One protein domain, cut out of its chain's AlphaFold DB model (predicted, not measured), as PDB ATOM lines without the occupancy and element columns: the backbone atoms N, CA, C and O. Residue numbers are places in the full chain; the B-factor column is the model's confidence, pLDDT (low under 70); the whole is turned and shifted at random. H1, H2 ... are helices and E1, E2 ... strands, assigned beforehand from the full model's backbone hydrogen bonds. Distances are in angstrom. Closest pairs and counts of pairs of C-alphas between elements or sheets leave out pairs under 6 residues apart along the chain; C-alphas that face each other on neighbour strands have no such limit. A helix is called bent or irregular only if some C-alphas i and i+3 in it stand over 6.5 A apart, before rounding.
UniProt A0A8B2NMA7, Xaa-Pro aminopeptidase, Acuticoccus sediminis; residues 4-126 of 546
ATOM      1  N   LYS A   4     190.482 167.502 231.218       97.50
ATOM      2  CA  LYS A   4     190.015 166.112 231.149       97.50
ATOM      3  C   LYS A   4     189.290 165.861 229.840       97.50
ATOM      4  O   LYS A   4     188.397 166.626 229.485       97.50
ATOM      5  N   ILE A   5     189.651 164.784 229.156       97.88
ATOM      6  CA  ILE A   5     189.064 164.376 227.883       97.88
ATOM      7  C   ILE A   5     188.335 163.050 228.077       97.88
ATOM      8  O   ILE A   5     188.953 162.026 228.369       97.88
ATOM      9  N   PHE A   6     187.021 163.081 227.898       97.00
ATOM     10  CA  PHE A   6     186.141 161.923 227.969       97.00
ATOM     11  C   PHE A   6     185.812 161.455 226.552       97.00
ATOM     12  O   PHE A   6     185.390 162.257 225.714       97.00
ATOM     13  N   SER A   7     186.000 160.163 226.289       94.56
ATOM     14  CA  SER A   7     185.822 159.559 224.961       94.56
ATOM     15  C   SER A   7     184.788 158.436 224.940       94.56
ATOM     16  O   SER A   7     184.442 157.955 223.864       94.56
ATOM     17  N   ARG A   8     184.295 157.987 226.102       93.56
ATOM     18  CA  ARG A   8     183.190 157.022 226.161       93.56
ATOM     19  C   ARG A   8     181.903 157.632 225.606       93.56
ATOM     20  O   ARG A   8     181.453 158.680 226.068       93.56
ATOM     21  N   GLU A   9     181.274 156.903 224.693       91.69
ATOM     22  CA  GLU A   9     179.963 157.214 224.111       91.69
ATOM     23  C   GLU A   9     178.919 157.521 225.191       91.69
ATOM     24  O   GLU A   9     178.260 158.553 225.141       91.69
ATOM     25  N   GLU A  10     178.869 156.727 226.265       92.94
ATOM     26  CA  GLU A  10     177.949 156.947 227.387       92.94
ATOM     27  C   GLU A  10     178.059 158.342 228.022       92.94
ATOM     28  O   GLU A  10     177.052 158.901 228.462       92.94
ATOM     29  N   HIS A  11     179.265 158.919 228.098       93.00
ATOM     30  CA  HIS A  11     179.466 160.260 228.649       93.00
ATOM     31  C   HIS A  11     178.888 161.332 227.726       93.00
ATOM     32  O   HIS A  11     178.218 162.255 228.199       93.00
ATOM     33  N   ILE A  12     179.102 161.180 226.419       93.56
ATOM     34  CA  ILE A  12     178.588 162.087 225.394       93.56
ATOM     35  C   ILE A  12     177.067 161.972 225.302       93.56
ATOM     36  O   ILE A  12     176.378 162.982 225.426       93.56
ATOM     37  N   THR A  13     176.521 160.760 225.211       94.50
ATOM     38  CA  THR A  13     175.077 160.503 225.115       94.50
ATOM     39  C   THR A  13     174.329 160.958 226.365       94.50
ATOM     40  O   THR A  13     173.248 161.538 226.272       94.50
ATOM     41  N   ARG A  14     174.904 160.785 227.562       94.75
ATOM     42  CA  ARG A  14     174.310 161.313 228.804       94.75
ATOM     43  C   ARG A  14     174.238 162.842 228.809       94.75
ATOM     44  O   ARG A  14     173.304 163.408 229.377       94.75
ATOM     45  N   LEU A  15     175.220 163.506 228.202       94.31
ATOM     46  CA  LEU A  15     175.321 164.960 228.149       94.31
ATOM     47  C   LEU A  15     174.430 165.561 227.051       94.31
ATOM     48  O   LEU A  15     173.605 166.428 227.339       94.31
ATOM     49  N   LEU A  16     174.588 165.083 225.817       95.62
ATOM     50  CA  LEU A  16     173.977 165.626 224.602       95.62
ATOM     51  C   LEU A  16     172.664 164.928 224.218       95.62
ATOM     52  O   LEU A  16     171.918 165.452 223.401       95.62
ATOM     53  N   GLY A  17     172.318 163.809 224.855       95.50
ATOM     54  CA  GLY A  17     171.091 163.055 224.597       95.50
ATOM     55  C   GLY A  17     171.232 162.011 223.486       95.50
ATOM     56  O   GLY A  17     172.136 162.065 222.660       95.50
ATOM     57  N   SER A  18     170.300 161.053 223.453       93.88
ATOM     58  CA  SER A  18     170.277 159.977 222.451       93.88
ATOM     59  C   SER A  18     169.859 160.435 221.053       93.88
ATOM     60  O   SER A  18     170.109 159.725 220.089       93.88
ATOM     61  N   ALA A  19     169.218 161.601 220.920       92.56
ATOM     62  CA  ALA A  19     168.923 162.181 219.612       92.56
ATOM     63  C   ALA A  19     170.216 162.580 218.885       92.56
ATOM     64  O   ALA A  19     170.411 162.144 217.759       92.56
ATOM     65  N   TYR A  20     171.119 163.289 219.572       93.94
ATOM     66  CA  TYR A  20     172.452 163.622 219.063       93.94
ATOM     67  C   TYR A  20     173.218 162.377 218.603       93.94
ATOM     68  O   TYR A  20     173.691 162.332 217.478       93.94
ATOM     69  N   ASP A  21     173.291 161.349 219.451       92.44
ATOM     70  CA  ASP A  21     174.020 160.109 219.152       92.44
ATOM     71  C   ASP A  21     173.466 159.359 217.924       92.44
ATOM     72  O   ASP A  21     174.219 158.872 217.081       92.44
ATOM     73  N   ARG A  22     172.138 159.332 217.760       91.50
ATOM     74  CA  ARG A  22     171.498 158.765 216.561       91.50
ATOM     75  C   ARG A  22     171.721 159.592 215.298       91.50
ATOM     76  O   ARG A  22     171.583 159.041 214.214       91.50
ATOM     77  N   GLU A  23     172.026 160.881 215.433       92.19
ATOM     78  CA  GLU A  23     172.271 161.781 214.303       92.19
ATOM     79  C   GLU A  23     173.751 161.912 213.919       92.19
ATOM     80  O   GLU A  23     174.054 162.512 212.890       92.19
ATOM     81  N   LEU A  24     174.670 161.319 214.691       93.62
ATOM     82  CA  LEU A  24     176.063 161.150 214.276       93.62
ATOM     83  C   LEU A  24     176.129 160.187 213.091       93.62
ATOM     84  O   LEU A  24     175.652 159.069 213.195       93.62
ATOM     85  N   THR A  25     176.758 160.572 211.990       92.88
ATOM     86  CA  THR A  25     176.814 159.766 210.769       92.88
ATOM     87  C   THR A  25     177.969 158.768 210.835       92.88
ATOM     88  O   THR A  25     177.784 157.549 210.782       92.88
ATOM     89  N   PHE A  26     179.193 159.265 211.011       92.50
ATOM     90  CA  PHE A  26     180.391 158.443 210.846       92.50
ATOM     91  C   PHE A  26     180.516 157.342 211.916       92.50
ATOM     92  O   PHE A  26     180.902 156.231 211.556       92.50
ATOM     93  N   PRO A  27     180.180 157.559 213.207       91.62
ATOM     94  CA  PRO A  27     180.184 156.508 214.231       91.62
ATOM     95  C   PRO A  27     179.303 155.299 213.906       91.62
ATOM     96  O   PRO A  27     179.594 154.195 214.377       91.62
ATOM     97  N   HIS A  28     178.258 155.478 213.091       89.50
ATOM     98  CA  HIS A  28     177.464 154.358 212.581       89.50
ATOM     99  C   HIS A  28     178.116 153.696 211.375       89.50
ATOM    100  O   HIS A  28     177.934 152.498 211.194       89.50
ATOM    101  N   ILE A  29     178.929 154.414 210.614       92.69
ATOM    102  CA  ILE A  29     179.645 153.886 209.458       92.69
ATOM    103  C   ILE A  29     180.907 153.103 209.889       92.69
ATOM    104  O   ILE A  29     181.051 151.926 209.568       92.69
ATOM    105  N   PHE A  30     181.811 153.673 210.685       92.00
ATOM    106  CA  PHE A  30     183.137 153.084 210.928       92.00
ATOM    107  C   PHE A  30     183.071 152.086 212.092       92.00
ATOM    108  O   PHE A  30     183.370 152.415 213.242       92.00
ATOM    109  N   LYS A  31     182.658 150.846 211.816       91.62
ATOM    110  CA  LYS A  31     182.413 149.823 212.843       91.62
ATOM    111  C   LYS A  31     183.700 149.297 213.484       91.62
ATOM    112  O   LYS A  31     183.682 149.008 214.680       91.62
ATOM    113  N   ASP A  32     184.810 149.200 212.746       90.06
ATOM    114  CA  ASP A  32     186.099 148.740 213.304       90.06
ATOM    115  C   ASP A  32     186.794 149.766 214.210       90.06
ATOM    116  O   ASP A  32     187.697 149.422 214.962       90.06
ATOM    117  N   SER A  33     186.415 151.038 214.108       91.19
ATOM    118  CA  SER A  33     187.167 152.161 214.668       91.19
ATOM    119  C   SER A  33     186.245 153.264 215.174       91.19
ATOM    120  O   SER A  33     186.666 154.412 215.312       91.19
ATOM    121  N   LYS A  34     185.004 152.911 215.540       91.31
ATOM    122  CA  LYS A  34     183.970 153.823 216.055       91.31
ATOM    123  C   LYS A  34     184.525 154.778 217.112       91.31
ATOM    124  O   LYS A  34     184.329 155.987 217.044       91.31
ATOM    125  N   ARG A  35     185.301 154.256 218.066       89.69
ATOM    126  CA  ARG A  35     185.912 155.051 219.148       89.69
ATOM    127  C   ARG A  35     186.910 156.103 218.648       89.69
ATOM    128  O   ARG A  35     187.141 157.096 219.331       89.69
ATOM    129  N   SER A  36     187.527 155.887 217.488       91.31
ATOM    130  CA  SER A  36     188.473 156.827 216.881       91.31
ATOM    131  C   SER A  36     187.803 157.939 216.107       91.31
ATOM    132  O   SER A  36     188.478 158.899 215.784       91.31
ATOM    133  N   ILE A  37     186.511 157.873 215.825       91.62
ATOM    134  CA  ILE A  37     185.801 158.940 215.108       91.62
ATOM    135  C   ILE A  37     184.711 159.593 215.958       91.62
ATOM    136  O   ILE A  37     184.318 160.718 215.674       91.62
ATOM    137  N   HIS A  38     184.301 158.931 217.042       94.38
ATOM    138  CA  HIS A  38     183.324 159.447 217.986       94.38
ATOM    139  C   HIS A  38     183.746 160.814 218.571       94.38
ATOM    140  O   HIS A  38     184.933 161.016 218.862       94.38
ATOM    141  N   PRO A  39     182.795 161.745 218.790       96.12
ATOM    142  CA  PRO A  39     183.052 163.005 219.480       96.12
ATOM    143  C   PRO A  39     183.707 162.814 220.853       96.12
ATOM    144  O   PRO A  39     183.442 161.830 221.550       96.12
ATOM    145  N   VAL A  40     184.502 163.800 221.275       97.31
ATOM    146  CA  VAL A  40     185.096 163.846 222.620       97.31
ATOM    147  C   VAL A  40     184.583 165.047 223.405       97.31
ATOM    148  O   VAL A  40     184.372 166.130 222.856       97.31
ATOM    149  N   LEU A  41     184.409 164.859 224.712       97.44
ATOM    150  CA  LEU A  41     184.065 165.916 225.656       97.44
ATOM    151  C   LEU A  41     185.326 166.365 226.383       97.44
ATOM    152  O   LEU A  41     186.041 165.558 226.971       97.44
ATOM    153  N   ILE A  42     185.541 167.669 226.399       97.44
ATOM    154  CA  ILE A  42     186.626 168.339 227.098       97.44
ATOM    155  C   ILE A  42     186.037 169.044 228.314       97.44
ATOM    156  O   ILE A  42     185.074 169.804 228.190       97.44
ATOM    157  N   GLU A  43     186.622 168.813 229.485       96.56
ATOM    158  CA  GLU A  43     186.257 169.487 230.725       96.56
ATOM    159  C   GLU A  43     187.462 170.201 231.348       96.56
ATOM    160  O   GLU A  43     188.481 169.580 231.669       96.56
ATOM    161  N   VAL A  44     187.335 171.518 231.548       94.44
ATOM    162  CA  VAL A  44     188.371 172.374 232.149       94.44
ATOM    163  C   VAL A  44     187.726 173.372 233.096       94.44
ATOM    164  O   VAL A  44     186.872 174.157 232.690       94.44
ATOM    165  N   ASN A  45     188.133 173.378 234.370       89.69
ATOM    166  CA  ASN A  45     187.587 174.286 235.393       89.69
ATOM    167  C   ASN A  45     186.039 174.272 235.455       89.69
ATOM    168  O   ASN A  45     185.408 175.319 235.600       89.69
ATOM    169  N   GLY A  46     185.421 173.097 235.277       89.19
ATOM    170  CA  GLY A  46     183.963 172.917 235.245       89.19
ATOM    171  C   GLY A  46     183.268 173.385 233.958       89.19
ATOM    172  O   GLY A  46     182.052 173.241 233.841       89.19
ATOM    173  N   ARG A  47     184.006 173.929 232.981       93.50
ATOM    174  CA  ARG A  47     183.488 174.248 231.644       93.50
ATOM    175  C   ARG A  47     183.591 173.027 230.745       93.50
ATOM    176  O   ARG A  47     184.596 172.325 230.789       93.50
ATOM    177  N   LYS A  48     182.562 172.817 229.929       96.38
ATOM    178  CA  LYS A  48     182.451 171.704 228.984       96.38
ATOM    179  C   LYS A  48     182.534 172.219 227.556       96.38
ATOM    180  O   LYS A  48     181.976 173.274 227.264       96.38
ATOM    181  N   HIS A  49     183.198 171.461 226.697       96.94
ATOM    182  CA  HIS A  49     183.340 171.743 225.272       96.94
ATOM    183  C   HIS A  49     183.370 170.429 224.499       96.94
ATOM    184  O   HIS A  49     183.989 169.471 224.957       96.94
ATOM    185  N   VAL A  50     182.717 170.359 223.344       97.38
ATOM    186  CA  VAL A  50     182.684 169.147 222.515       97.38
ATOM    187  C   VAL A  50     183.524 169.356 221.263       97.38
ATOM    188  O   VAL A  50     183.420 170.384 220.598       97.38
ATOM    189  N   VAL A  51     184.362 168.376 220.936       97.25
ATOM    190  CA  VAL A  51     185.103 168.340 219.673       97.25
ATOM    191  C   VAL A  51     184.570 167.191 218.827       97.25
ATOM    192  O   VAL A  51     184.540 166.045 219.278       97.25
ATOM    193  N   VAL A  52     184.140 167.507 217.607       96.25
ATOM    194  CA  VAL A  52     183.469 166.592 216.669       96.25
ATOM    195  C   VAL A  52     184.061 166.746 215.266       96.25
ATOM    196  O   VAL A  52     184.636 167.784 214.949       96.25
ATOM    197  N   GLY A  53     183.993 165.709 214.432       95.56
ATOM    198  CA  GLY A  53     184.394 165.835 213.031       95.56
ATOM    199  C   GLY A  53     183.443 166.765 212.281       95.56
ATOM    200  O   GLY A  53     182.252 166.803 212.581       95.56
ATOM    201  N   ASP A  54     183.952 167.517 211.309       94.19
ATOM    202  CA  ASP A  54     183.124 168.429 210.508       94.19
ATOM    203  C   ASP A  54     181.950 167.704 209.826       94.19
ATOM    204  O   ASP A  54     180.827 168.198 209.842       94.19
ATOM    205  N   PHE A  55     182.191 166.472 209.364       91.50
ATOM    206  CA  PHE A  55     181.208 165.563 208.764       91.50
ATOM    207  C   PHE A  55     180.013 165.196 209.665       91.50
ATOM    208  O   PHE A  55     178.977 164.816 209.141       91.50
ATOM    209  N   ASP A  56     180.133 165.328 210.989       94.38
ATOM    210  CA  ASP A  56     179.065 165.028 211.959       94.38
ATOM    211  C   ASP A  56     178.481 166.307 212.590       94.38
ATOM    212  O   ASP A  56     177.629 166.250 213.478       94.38
ATOM    213  N   SER A  57     178.940 167.492 212.176       92.19
ATOM    214  CA  SER A  57     178.602 168.744 212.862       92.19
ATOM    215  C   SER A  57     177.117 169.124 212.768       92.19
ATOM    216  O   SER A  57     176.610 169.822 213.652       92.19
ATOM    217  N   ALA A  58     176.390 168.600 211.774       90.75
ATOM    218  CA  ALA A  58     174.941 168.755 211.651       90.75
ATOM    219  C   ALA A  58     174.175 168.167 212.857       90.75
ATOM    220  O   ALA A  58     173.150 168.725 213.258       90.75
ATOM    221  N   ALA A  59     174.714 167.126 213.506       92.12
ATOM    222  CA  ALA A  59     174.102 166.479 214.670       92.12
ATOM    223  C   ALA A  59     173.961 167.420 215.882       92.12
ATOM    224  O   ALA A  59     173.143 167.178 216.769       92.12
ATOM    225  N   HIS A  60     174.712 168.531 215.927       91.62
ATOM    226  CA  HIS A  60     174.594 169.546 216.981       91.62
ATOM    227  C   HIS A  60     173.150 170.058 217.128       91.62
ATOM    228  O   HIS A  60     172.710 170.319 218.246       91.62
ATOM    229  N   GLN A  61     172.370 170.129 216.046       89.00
ATOM    230  CA  GLN A  61     170.974 170.578 216.117       89.00
ATOM    231  C   GLN A  61     170.095 169.679 217.009       89.00
ATOM    232  O   GLN A  61     169.137 170.165 217.609       89.00
ATOM    233  N   ALA A  62     170.455 168.400 217.161       91.00
ATOM    234  CA  ALA A  62     169.769 167.431 218.015       91.00
ATOM    235  C   ALA A  62     170.321 167.354 219.454       91.00
ATOM    236  O   ALA A  62     169.847 166.549 220.265       91.00
ATOM    237  N   ALA A  63     171.320 168.173 219.803       93.56
ATOM    238  CA  ALA A  63     171.903 168.180 221.138       93.56
ATOM    239  C   ALA A  63     170.923 168.722 222.194       93.56
ATOM    240  O   ALA A  63     170.402 169.831 222.109       93.56
ATOM    241  N   LYS A  64     170.737 167.958 223.274       92.88
ATOM    242  CA  LYS A  64     169.886 168.303 224.425       92.88
ATOM    243  C   LYS A  64     170.378 169.531 225.200       92.88
ATOM    244  O   LYS A  64     169.588 170.185 225.879       92.88
ATOM    245  N   GLN A  65     171.682 169.795 225.185       90.00
ATOM    246  CA  GLN A  65     172.307 170.886 225.929       90.00
ATOM    247  C   GLN A  65     173.062 171.804 224.975       90.00
ATOM    248  O   GLN A  65     173.789 171.330 224.107       90.00
ATOM    249  N   ASN A  66     172.941 173.111 225.201       90.06
ATOM    250  CA  ASN A  66     173.707 174.115 224.473       90.06
ATOM    251  C   ASN A  66     175.121 174.218 225.062       90.06
ATOM    252  O   ASN A  66     175.368 174.980 226.001       90.06
ATOM    253  N   ILE A  67     176.024 173.385 224.554       92.81
ATOM    254  CA  ILE A  67     177.437 173.332 224.937       92.81
ATOM    255  C   ILE A  67     178.255 173.831 223.747       92.81
ATOM    256  O   ILE A  67     177.883 173.539 222.619       92.81
ATOM    257  N   PRO A  68     179.353 174.575 223.945       94.88
ATOM    258  CA  PRO A  68     180.220 174.964 222.840       94.88
ATOM    259  C   PRO A  68     180.789 173.756 222.076       94.88
ATOM    260  O   PRO A  68     181.231 172.779 222.687       94.88
ATOM    261  N   PHE A  69     180.814 173.859 220.744       95.19
ATOM    262  CA  PHE A  69     181.395 172.866 219.838       95.19
ATOM    263  C   PHE A  69     182.596 173.443 219.083       95.19
ATOM    264  O   PHE A  69     182.661 174.637 218.784       95.19
ATOM    265  N   SER A  70     183.537 172.576 218.722       95.44
ATOM    266  CA  SER A  70     184.516 172.836 217.666       95.44
ATOM    267  C   SER A  70     184.584 171.651 216.724       95.44
ATOM    268  O   SER A  70     184.482 170.502 217.156       95.44
ATOM    269  N   THR A  71     184.777 171.945 215.444       95.12
ATOM    270  CA  THR A  71     184.957 170.926 214.419       95.12
ATOM    271  C   THR A  71     186.435 170.716 214.107       95.12
ATOM    272  O   THR A  71     187.267 171.606 214.306       95.12
ATOM    273  N   PHE A  72     186.773 169.515 213.648       95.00
ATOM    274  CA  PHE A  72     188.067 169.210 213.045       95.00
ATOM    275  C   PHE A  72     187.878 168.518 211.701       95.00
ATOM    276  O   PHE A  72     186.840 167.907 211.433       95.00
ATOM    277  N   GLY A  73     188.911 168.589 210.867       91.94
ATOM    278  CA  GLY A  73     188.787 168.264 209.457       91.94
ATOM    279  C   GLY A  73     187.888 169.270 208.738       91.94
ATOM    280  O   GLY A  73     187.455 170.274 209.306       91.94
ATOM    281  N   ARG A  74     187.667 169.027 207.453       89.88
ATOM    282  CA  ARG A  74     186.669 169.742 206.668       89.88
ATOM    283  C   ARG A  74     186.067 168.768 205.684       89.88
ATOM    284  O   ARG A  74     186.816 168.098 204.974       89.88
ATOM    285  N   TYR A  75     184.746 168.708 205.651       90.31
ATOM    286  CA  TYR A  75     184.049 168.007 204.589       90.31
ATOM    287  C   TYR A  75     184.032 168.873 203.326       90.31
ATOM    288  O   TYR A  75     183.996 170.103 203.397       90.31
ATOM    289  N   PHE A  76     184.106 168.247 202.156       91.56
ATOM    290  CA  PHE A  76     184.155 168.988 200.901       91.56
ATOM    291  C   PHE A  76     182.874 169.809 200.681       91.56
ATOM    292  O   PHE A  76     181.774 169.326 200.926       91.56
ATOM    293  N   SER A  77     183.031 171.040 200.188       91.75
ATOM    294  CA  SER A  77     181.970 171.877 199.619       91.75
ATOM    295  C   SER A  77     182.603 172.944 198.734       91.75
ATOM    296  O   SER A  77     183.654 173.491 199.076       91.75
ATOM    297  N   TRP A  78     181.929 173.289 197.638       93.12
ATOM    298  CA  TRP A  78     182.342 174.381 196.758       93.12
ATOM    299  C   TRP A  78     182.314 175.752 197.445       93.12
ATOM    300  O   TRP A  78     183.031 176.656 197.031       93.12
ATOM    301  N   ASN A  79     181.558 175.901 198.536       90.50
ATOM    302  CA  ASN A  79     181.450 177.163 199.276       90.50
ATOM    303  C   ASN A  79     182.735 177.518 200.037       90.50
ATOM    304  O   ASN A  79     182.908 178.652 200.490       90.50
ATOM    305  N   HIS A  80     183.628 176.548 200.240       83.44
ATOM    306  CA  HIS A  80     184.863 176.765 200.970       83.44
ATOM    307  C   HIS A  80     186.005 177.161 200.030       83.44
ATOM    308  O   HIS A  80     186.179 176.560 198.971       83.44
ATOM    309  N   PRO A  81     186.845 178.137 200.421       69.88
ATOM    310  CA  PRO A  81     187.996 178.511 199.618       69.88
ATOM    311  C   PRO A  81     188.977 177.337 199.503       69.88
ATOM    312  O   PRO A  81     189.354 176.719 200.508       69.88
ATOM    313  N   ALA A  82     189.419 177.068 198.273       63.88
ATOM    314  CA  ALA A  82     190.425 176.055 197.985       63.88
ATOM    315  C   ALA A  82     191.709 176.305 198.804       63.88
ATOM    316  O   ALA A  82     192.194 177.433 198.899       63.88
ATOM    317  N   GLY A  83     192.263 175.249 199.407       63.34
ATOM    318  CA  GLY A  83     193.564 175.287 200.091       63.34
ATOM    319  C   GLY A  83     193.564 175.721 201.563       63.34
ATOM    320  O   GLY A  83     194.619 175.691 202.195       63.34
ATOM    321  N   ALA A  84     192.424 176.090 202.159       74.25
ATOM    322  CA  ALA A  84     192.383 176.344 203.600       74.25
ATOM    323  C   ALA A  84     192.530 175.023 204.382       74.25
ATOM    324  O   ALA A  84     191.617 174.201 204.366       74.25
ATOM    325  N   VAL A  85     193.656 174.839 205.077       77.31
ATOM    326  CA  VAL A  85     193.943 173.630 205.866       77.31
ATOM    327  C   VAL A  85     193.028 173.590 207.094       77.31
ATOM    328  O   VAL A  85     193.097 174.502 207.924       77.31
ATOM    329  N   PRO A  86     192.142 172.590 207.224       83.94
ATOM    330  CA  PRO A  86     191.308 172.471 208.407       83.94
ATOM    331  C   PRO A  86     192.123 172.040 209.631       83.94
ATOM    332  O   PRO A  86     193.136 171.354 209.476       83.94
ATOM    333  N   PRO A  87     191.678 172.384 210.852       89.88
ATOM    334  CA  PRO A  87     192.339 171.910 212.056       89.88
ATOM    335  C   PRO A  87     192.284 170.383 212.123       89.88
ATOM    336  O   PRO A  87     191.242 169.764 211.907       89.88
ATOM    337  N   SER A  88     193.407 169.768 212.462       95.44
ATOM    338  CA  SER A  88     193.464 168.369 212.878       95.44
ATOM    339  C   SER A  88     192.690 168.162 214.182       95.44
ATOM    340  O   SER A  88     192.462 169.095 214.954       95.44
ATOM    341  N   PHE A  89     192.335 166.911 214.485       95.75
ATOM    342  CA  PHE A  89     191.725 166.572 215.773       95.75
ATOM    343  C   PHE A  89     192.536 167.088 216.962       95.75
ATOM    344  O   PHE A  89     191.979 167.708 217.865       95.75
ATOM    345  N   ALA A  90     193.853 166.867 216.948       96.88
ATOM    346  CA  ALA A  90     194.709 167.315 218.033       96.88
ATOM    347  C   ALA A  90     194.686 168.844 218.168       96.88
ATOM    348  O   ALA A  90     194.609 169.349 219.281       96.88
ATOM    349  N   GLU A  91     194.690 169.590 217.058       96.62
ATOM    350  CA  GLU A  91     194.576 171.057 217.093       96.62
ATOM    351  C   GLU A  91     193.256 171.519 217.692       96.62
ATOM    352  O   GLU A  91     193.272 172.373 218.576       96.62
ATOM    353  N   ALA A  92     192.136 170.927 217.275       96.69
ATOM    354  CA  ALA A  92     190.829 171.270 217.822       96.69
ATOM    355  C   ALA A  92     190.741 170.961 219.326       96.69
ATOM    356  O   ALA A  92     190.245 171.786 220.092       96.69
ATOM    357  N   VAL A  93     191.276 169.817 219.773       97.38
ATOM    358  CA  VAL A  93     191.291 169.441 221.196       97.38
ATOM    359  C   VAL A  93     192.168 170.376 222.021       97.38
ATOM    360  O   VAL A  93     191.709 170.887 223.040       97.38
ATOM    361  N   TRP A  94     193.405 170.639 221.596       97.00
ATOM    362  CA  TRP A  94     194.313 171.524 222.331       97.00
ATOM    363  C   TRP A  94     193.798 172.970 222.370       97.00
ATOM    364  O   TRP A  94     193.864 173.611 223.420       97.00
ATOM    365  N   ALA A  95     193.218 173.464 221.270       95.56
ATOM    366  CA  ALA A  95     192.611 174.793 221.219       95.56
ATOM    367  C   ALA A  95     191.403 174.913 222.161       95.56
ATOM    368  O   ALA A  95     191.304 175.885 222.909       95.56
ATOM    369  N   ALA A  96     190.515 173.916 222.169       95.38
ATOM    370  CA  ALA A  96     189.354 173.888 223.054       95.38
ATOM    371  C   ALA A  96     189.732 173.694 224.535       95.38
ATOM    372  O   ALA A  96     189.069 174.232 225.422       95.38
ATOM    373  N   ALA A  97     190.805 172.951 224.815       95.56
ATOM    374  CA  ALA A  97     191.312 172.747 226.167       95.56
ATOM    375  C   ALA A  97     191.963 174.009 226.756       95.56
ATOM    376  O   ALA A  97     191.806 174.267 227.951       95.56
ATOM    377  N   GLY A  98     192.713 174.777 225.952       92.19
ATOM    378  CA  GLY A  98     193.413 175.984 226.409       92.19
ATOM    379  C   GLY A  98     194.338 175.739 227.611       92.19
ATOM    380  O   GLY A  98     194.421 176.582 228.504       92.19
ATOM    381  N   SER A  99     194.965 174.560 227.678       86.38
ATOM    382  CA  SER A  99     195.778 174.086 228.806       86.38
ATOM    383  C   SER A  99     197.128 173.550 228.330       86.38
ATOM    384  O   SER A  99     197.237 173.077 227.203       86.38
ATOM    385  N   ASP A 100     198.129 173.571 229.215       85.88
ATOM    386  CA  ASP A 100     199.481 173.050 228.964       85.88
ATOM    387  C   ASP A 100     199.567 171.512 229.049       85.88
ATOM    388  O   ASP A 100     200.615 170.930 228.773       85.88
ATOM    389  N   GLY A 101     198.487 170.835 229.457       95.31
ATOM    390  CA  GLY A 101     198.461 169.377 229.549       95.31
ATOM    391  C   GLY A 101     197.056 168.787 229.531       95.31
ATOM    392  O   GLY A 101     196.093 169.401 230.002       95.31
ATOM    393  N   LEU A 102     196.956 167.556 229.032       98.00
ATOM    394  CA  LEU A 102     195.714 166.792 228.959       98.00
ATOM    395  C   LEU A 102     195.759 165.570 229.885       98.00
ATOM    396  O   LEU A 102     196.818 164.999 230.163       98.00
ATOM    397  N   GLU A 103     194.584 165.167 230.346       97.88
ATOM    398  CA  GLU A 103     194.280 163.868 230.939       97.88
ATOM    399  C   GLU A 103     193.212 163.211 230.061       97.88
ATOM    400  O   GLU A 103     192.109 163.737 229.949       97.88
ATOM    401  N   VAL A 104     193.521 162.084 229.424       97.88
ATOM    402  CA  VAL A 104     192.589 161.354 228.549       97.88
ATOM    403  C   VAL A 104     192.063 160.099 229.232       97.88
ATOM    404  O   VAL A 104     192.773 159.441 229.992       97.88
ATOM    405  N   GLU A 105     190.805 159.764 228.977       97.31
ATOM    406  CA  GLU A 105     190.176 158.567 229.523       97.31
ATOM    407  C   GLU A 105     190.854 157.287 229.004       97.31
ATOM    408  O   GLU A 105     191.219 157.192 227.832       97.31
ATOM    409  N   ALA A 106     190.995 156.273 229.863       97.06
ATOM    410  CA  ALA A 106     191.658 155.010 229.530       97.06
ATOM    411  C   ALA A 106     191.004 154.235 228.371       97.06
ATOM    412  O   ALA A 106     191.655 153.372 227.785       97.06
ATOM    413  N   ASP A 107     189.751 154.547 228.019       95.31
ATOM    414  CA  ASP A 107     189.044 153.982 226.865       95.31
ATOM    415  C   ASP A 107     189.346 154.668 225.526       95.31
ATOM    416  O   ASP A 107     188.931 154.155 224.482       95.31
ATOM    417  N   MET A 108     190.068 155.794 225.531       97.06
ATOM    418  CA  MET A 108     190.463 156.484 224.305       97.06
ATOM    419  C   MET A 108     191.359 155.572 223.449       97.06
ATOM    420  O   MET A 108     192.292 154.965 223.988       97.06
ATOM    421  N   PRO A 109     191.120 155.465 222.128       96.75
ATOM    422  CA  PRO A 109     191.956 154.648 221.256       96.75
ATOM    423  C   PRO A 109     193.402 155.122 221.217       96.75
ATOM    424  O   PRO A 109     193.655 156.330 221.187       96.75
ATOM    425  N   VAL A 110     194.337 154.177 221.122       97.50
ATOM    426  CA  VAL A 110     195.781 154.458 221.038       97.50
ATOM    427  C   VAL A 110     196.082 155.501 219.957       97.50
ATOM    428  O   VAL A 110     196.766 156.485 220.227       97.50
ATOM    429  N   GLY A 111     195.478 155.376 218.768       96.62
ATOM    430  CA  GLY A 111     195.691 156.329 217.673       96.62
ATOM    431  C   GLY A 111     195.329 157.781 218.009       96.62
ATOM    432  O   GLY A 111     196.030 158.700 217.585       96.62
ATOM    433  N   ARG A 112     194.276 158.014 218.805       96.88
ATOM    434  CA  ARG A 112     193.887 159.362 219.256       96.88
ATOM    435  C   ARG A 112     194.846 159.897 220.317       96.88
ATOM    436  O   ARG A 112     195.203 161.072 220.268       96.88
ATOM    437  N   VAL A 113     195.284 159.043 221.242       97.94
ATOM    438  CA  VAL A 113     196.260 159.424 222.273       97.94
ATOM    439  C   VAL A 113     197.585 159.829 221.636       97.94
ATOM    440  O   VAL A 113     198.115 160.881 221.980       97.94
ATOM    441  N   ASP A 114     198.071 159.069 220.656       97.31
ATOM    442  CA  ASP A 114     199.315 159.378 219.948       97.31
ATOM    443  C   ASP A 114     199.244 160.725 219.213       97.31
ATOM    444  O   ASP A 114     200.187 161.514 219.272       97.31
ATOM    445  N   GLN A 115     198.114 161.025 218.557       96.69
ATOM    446  CA  GLN A 115     197.891 162.324 217.904       96.69
ATOM    447  C   GLN A 115     197.979 163.489 218.900       96.69
ATOM    448  O   GLN A 115     198.550 164.533 218.583       96.69
ATOM    449  N   LEU A 116     197.416 163.322 220.100       97.69
ATOM    450  CA  LEU A 116     197.462 164.339 221.151       97.69
ATOM    451  C   LEU A 116     198.868 164.465 221.752       97.69
ATOM    452  O   LEU A 116     199.357 165.586 221.910       97.69
ATOM    453  N   ALA A 117     199.521 163.335 222.027       97.38
ATOM    454  CA  ALA A 117     200.858 163.259 222.613       97.38
ATOM    455  C   ALA A 117     201.945 163.820 221.683       97.38
ATOM    456  O   ALA A 117     202.932 164.381 222.152       97.38
ATOM    457  N   ALA A 118     201.745 163.748 220.363       96.69
ATOM    458  CA  ALA A 118     202.624 164.387 219.387       96.69
ATOM    459  C   ALA A 118     202.639 165.927 219.493       96.69
ATOM    460  O   ALA A 118     203.564 166.561 218.984       96.69
ATOM    461  N   LYS A 119     201.631 166.538 220.136       94.75
ATOM    462  CA  LYS A 119     201.533 167.993 220.329       94.75
ATOM    463  C   LYS A 119     201.846 168.471 221.750       94.75
ATOM    464  O   LYS A 119     202.216 169.632 221.902       94.75
ATOM    465  N   GLY A 120     201.716 167.630 222.772       94.69
ATOM    466  CA  GLY A 120     201.957 168.049 224.153       94.69
ATOM    467  C   GLY A 120     201.824 166.925 225.175       94.69
ATOM    468  O   GLY A 120     201.689 165.756 224.826       94.69
ATOM    469  N   ASP A 121     201.869 167.284 226.459       96.50
ATOM    470  CA  ASP A 121     201.835 166.326 227.567       96.50
ATOM    471  C   ASP A 121     200.433 165.725 227.766       96.50
ATOM    472  O   ASP A 121     199.455 166.435 228.029       96.50
ATOM    473  N   VAL A 122     200.351 164.395 227.681       97.81
ATOM    474  CA  VAL A 122     199.122 163.616 227.833       97.81
ATOM    475  C   VAL A 122     199.303 162.560 228.921       97.81
ATOM    476  O   VAL A 122     200.101 161.630 228.795       97.81
ATOM    477  N   ALA A 123     198.509 162.671 229.982       97.38
ATOM    478  CA  ALA A 123     198.334 161.627 230.987       97.38
ATOM    479  C   ALA A 123     197.058 160.828 230.698       97.38
ATOM    480  O   ALA A 123     196.170 161.300 229.995       97.38
ATOM    481  N   VAL A 124     196.952 159.625 231.263       97.38
ATOM    482  CA  VAL A 124     195.758 158.774 231.143       97.38
ATOM    483  C   VAL A 124     195.119 158.632 232.518       97.38
ATOM    484  O   VAL A 124     195.834 158.393 233.490       97.38
ATOM    485  N   PHE A 125     193.794 158.753 232.596       96.75
ATOM    486  CA  PHE A 125     193.021 158.542 233.818       96.75
ATOM    487  C   PHE A 125     191.951 157.461 233.636       96.75
ATOM    488  O   PHE A 125     191.518 157.160 232.524       96.75
ATOM    489  N   GLY A 126     191.482 156.918 234.759       94.38
ATOM    490  CA  GLY A 126     190.532 155.810 234.772       94.38
ATOM    491  C   GLY A 126     191.201 154.460 234.512       94.38
ATOM    492  O   GLY A 126     192.407 154.368 234.290       94.38
TER     493      GLY A 126
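AT A GLANCE: This is residues 4 to 126 of the 546 residues of the protein "Xaa-Pro aminopeptidase" of Acuticoccus sediminis (UniProt A0A8B2NMA7). A strongly twisted sheet of six strands curls round helix H5, with H6 over the same face and H1 and H4 over the opposite face: three layers, helices on both faces of one sheet. The short helices H2 and H3 pack on each other off the sheet, and residues 77 to 83 stick out as a free loop. The printed part has 123 residues with six named helices and six named strands, in the order E1 H1 H2 H3 E2 E3 H4 E4 H5 E5 H6 E6. The mixed sheet runs E4 E3 E2 E1 E5 E6, and the class is mixed, helices and strands. The whole is compact and rounded, with a radius of gyration of the C-alphas of 14.0 A and spans of 39 by 34 by 31 A.

IN THESE COORDINATES: The sheet's strands are E4, residues 69 to 72; E3, residues 47 to 53, 20.4 A long; E2, residues 40 to 44; E1, residues 4 to 6, from C-alpha 4 at (190.015, 166.112, 231.149); E5, residues 101 to 105; and E6, residues 121 to 125, to C-alpha 125 at (193.021, 158.542, 233.818). The helices are H1, residues 9 to 23, 13.3 A; H2, residues 26 to 29; H3, residues 34 to 37; H4, residues 54 to 62, 15.4 A; H5, residues 89 to 97, 12.1 A; and H6, residues 110 to 117, 10.3 A. H1 and H4 are irregular: C-alphas 15 and 18 are 9.1 A apart, and C-alphas 55 and 58 are 7.6 A apart.

HOW THE PARTS SIT: E2 and E3 form an antiparallel hairpin, with N 42 and O 49 at 2.8 A. E1 is antiparallel to E2, N 6 to O 41 at 2.8 A, and parallel to E5, N 5 to O 103 at 2.8 A. Edge strand E4 is parallel to E3, N 70 to O 50 at 2.9 A, and edge strand E6 is parallel to E5, N 104 to O 123 at 2.8 A. E3, H4, E4 and E5, H6, E6 are strand-helix-strand units, parallel neighbour strands joined through a helix, both with right-handed crossovers. The closest C-alphas of H5 and E4 are Phe 72 and Phe 89, 5.3 A. H5 and H6 touch, Ala 90 to Leu 116 at 5.1 A between C-alphas, at a steep tilt of 55 degrees, the same way. H4 runs along E4, at 9 degrees on the local plane and a height over the sheet of 9.3 A. H1 touches H4 with residues 19 to 23 alone, about perpendicular at 90 degrees; the closest C-alphas are Tyr 20 and Ala 62, 4.8 A. H2 and H3 touch, C-alphas 27 and 34 being closest at 5.0 A, and are not on the sheet. Every O i to N i+4 pair is within hydrogen-bond range in H5 and H6, against 8 of 11 in H1 and 0 of 5 in H4, where 5 of 6 O i to N i+3 pairs are; H2 and H3 are too short for an i+4 pair.

THE WHOLE: The two C-alphas farthest apart, of Trp 78 and Gly 126, are 43.1 A apart. The printed part has no cut. The link E4 to H5, 16 residues, is long. Mean pLDDT of the printed part is 93.0, with residues 81 to 83 under 70.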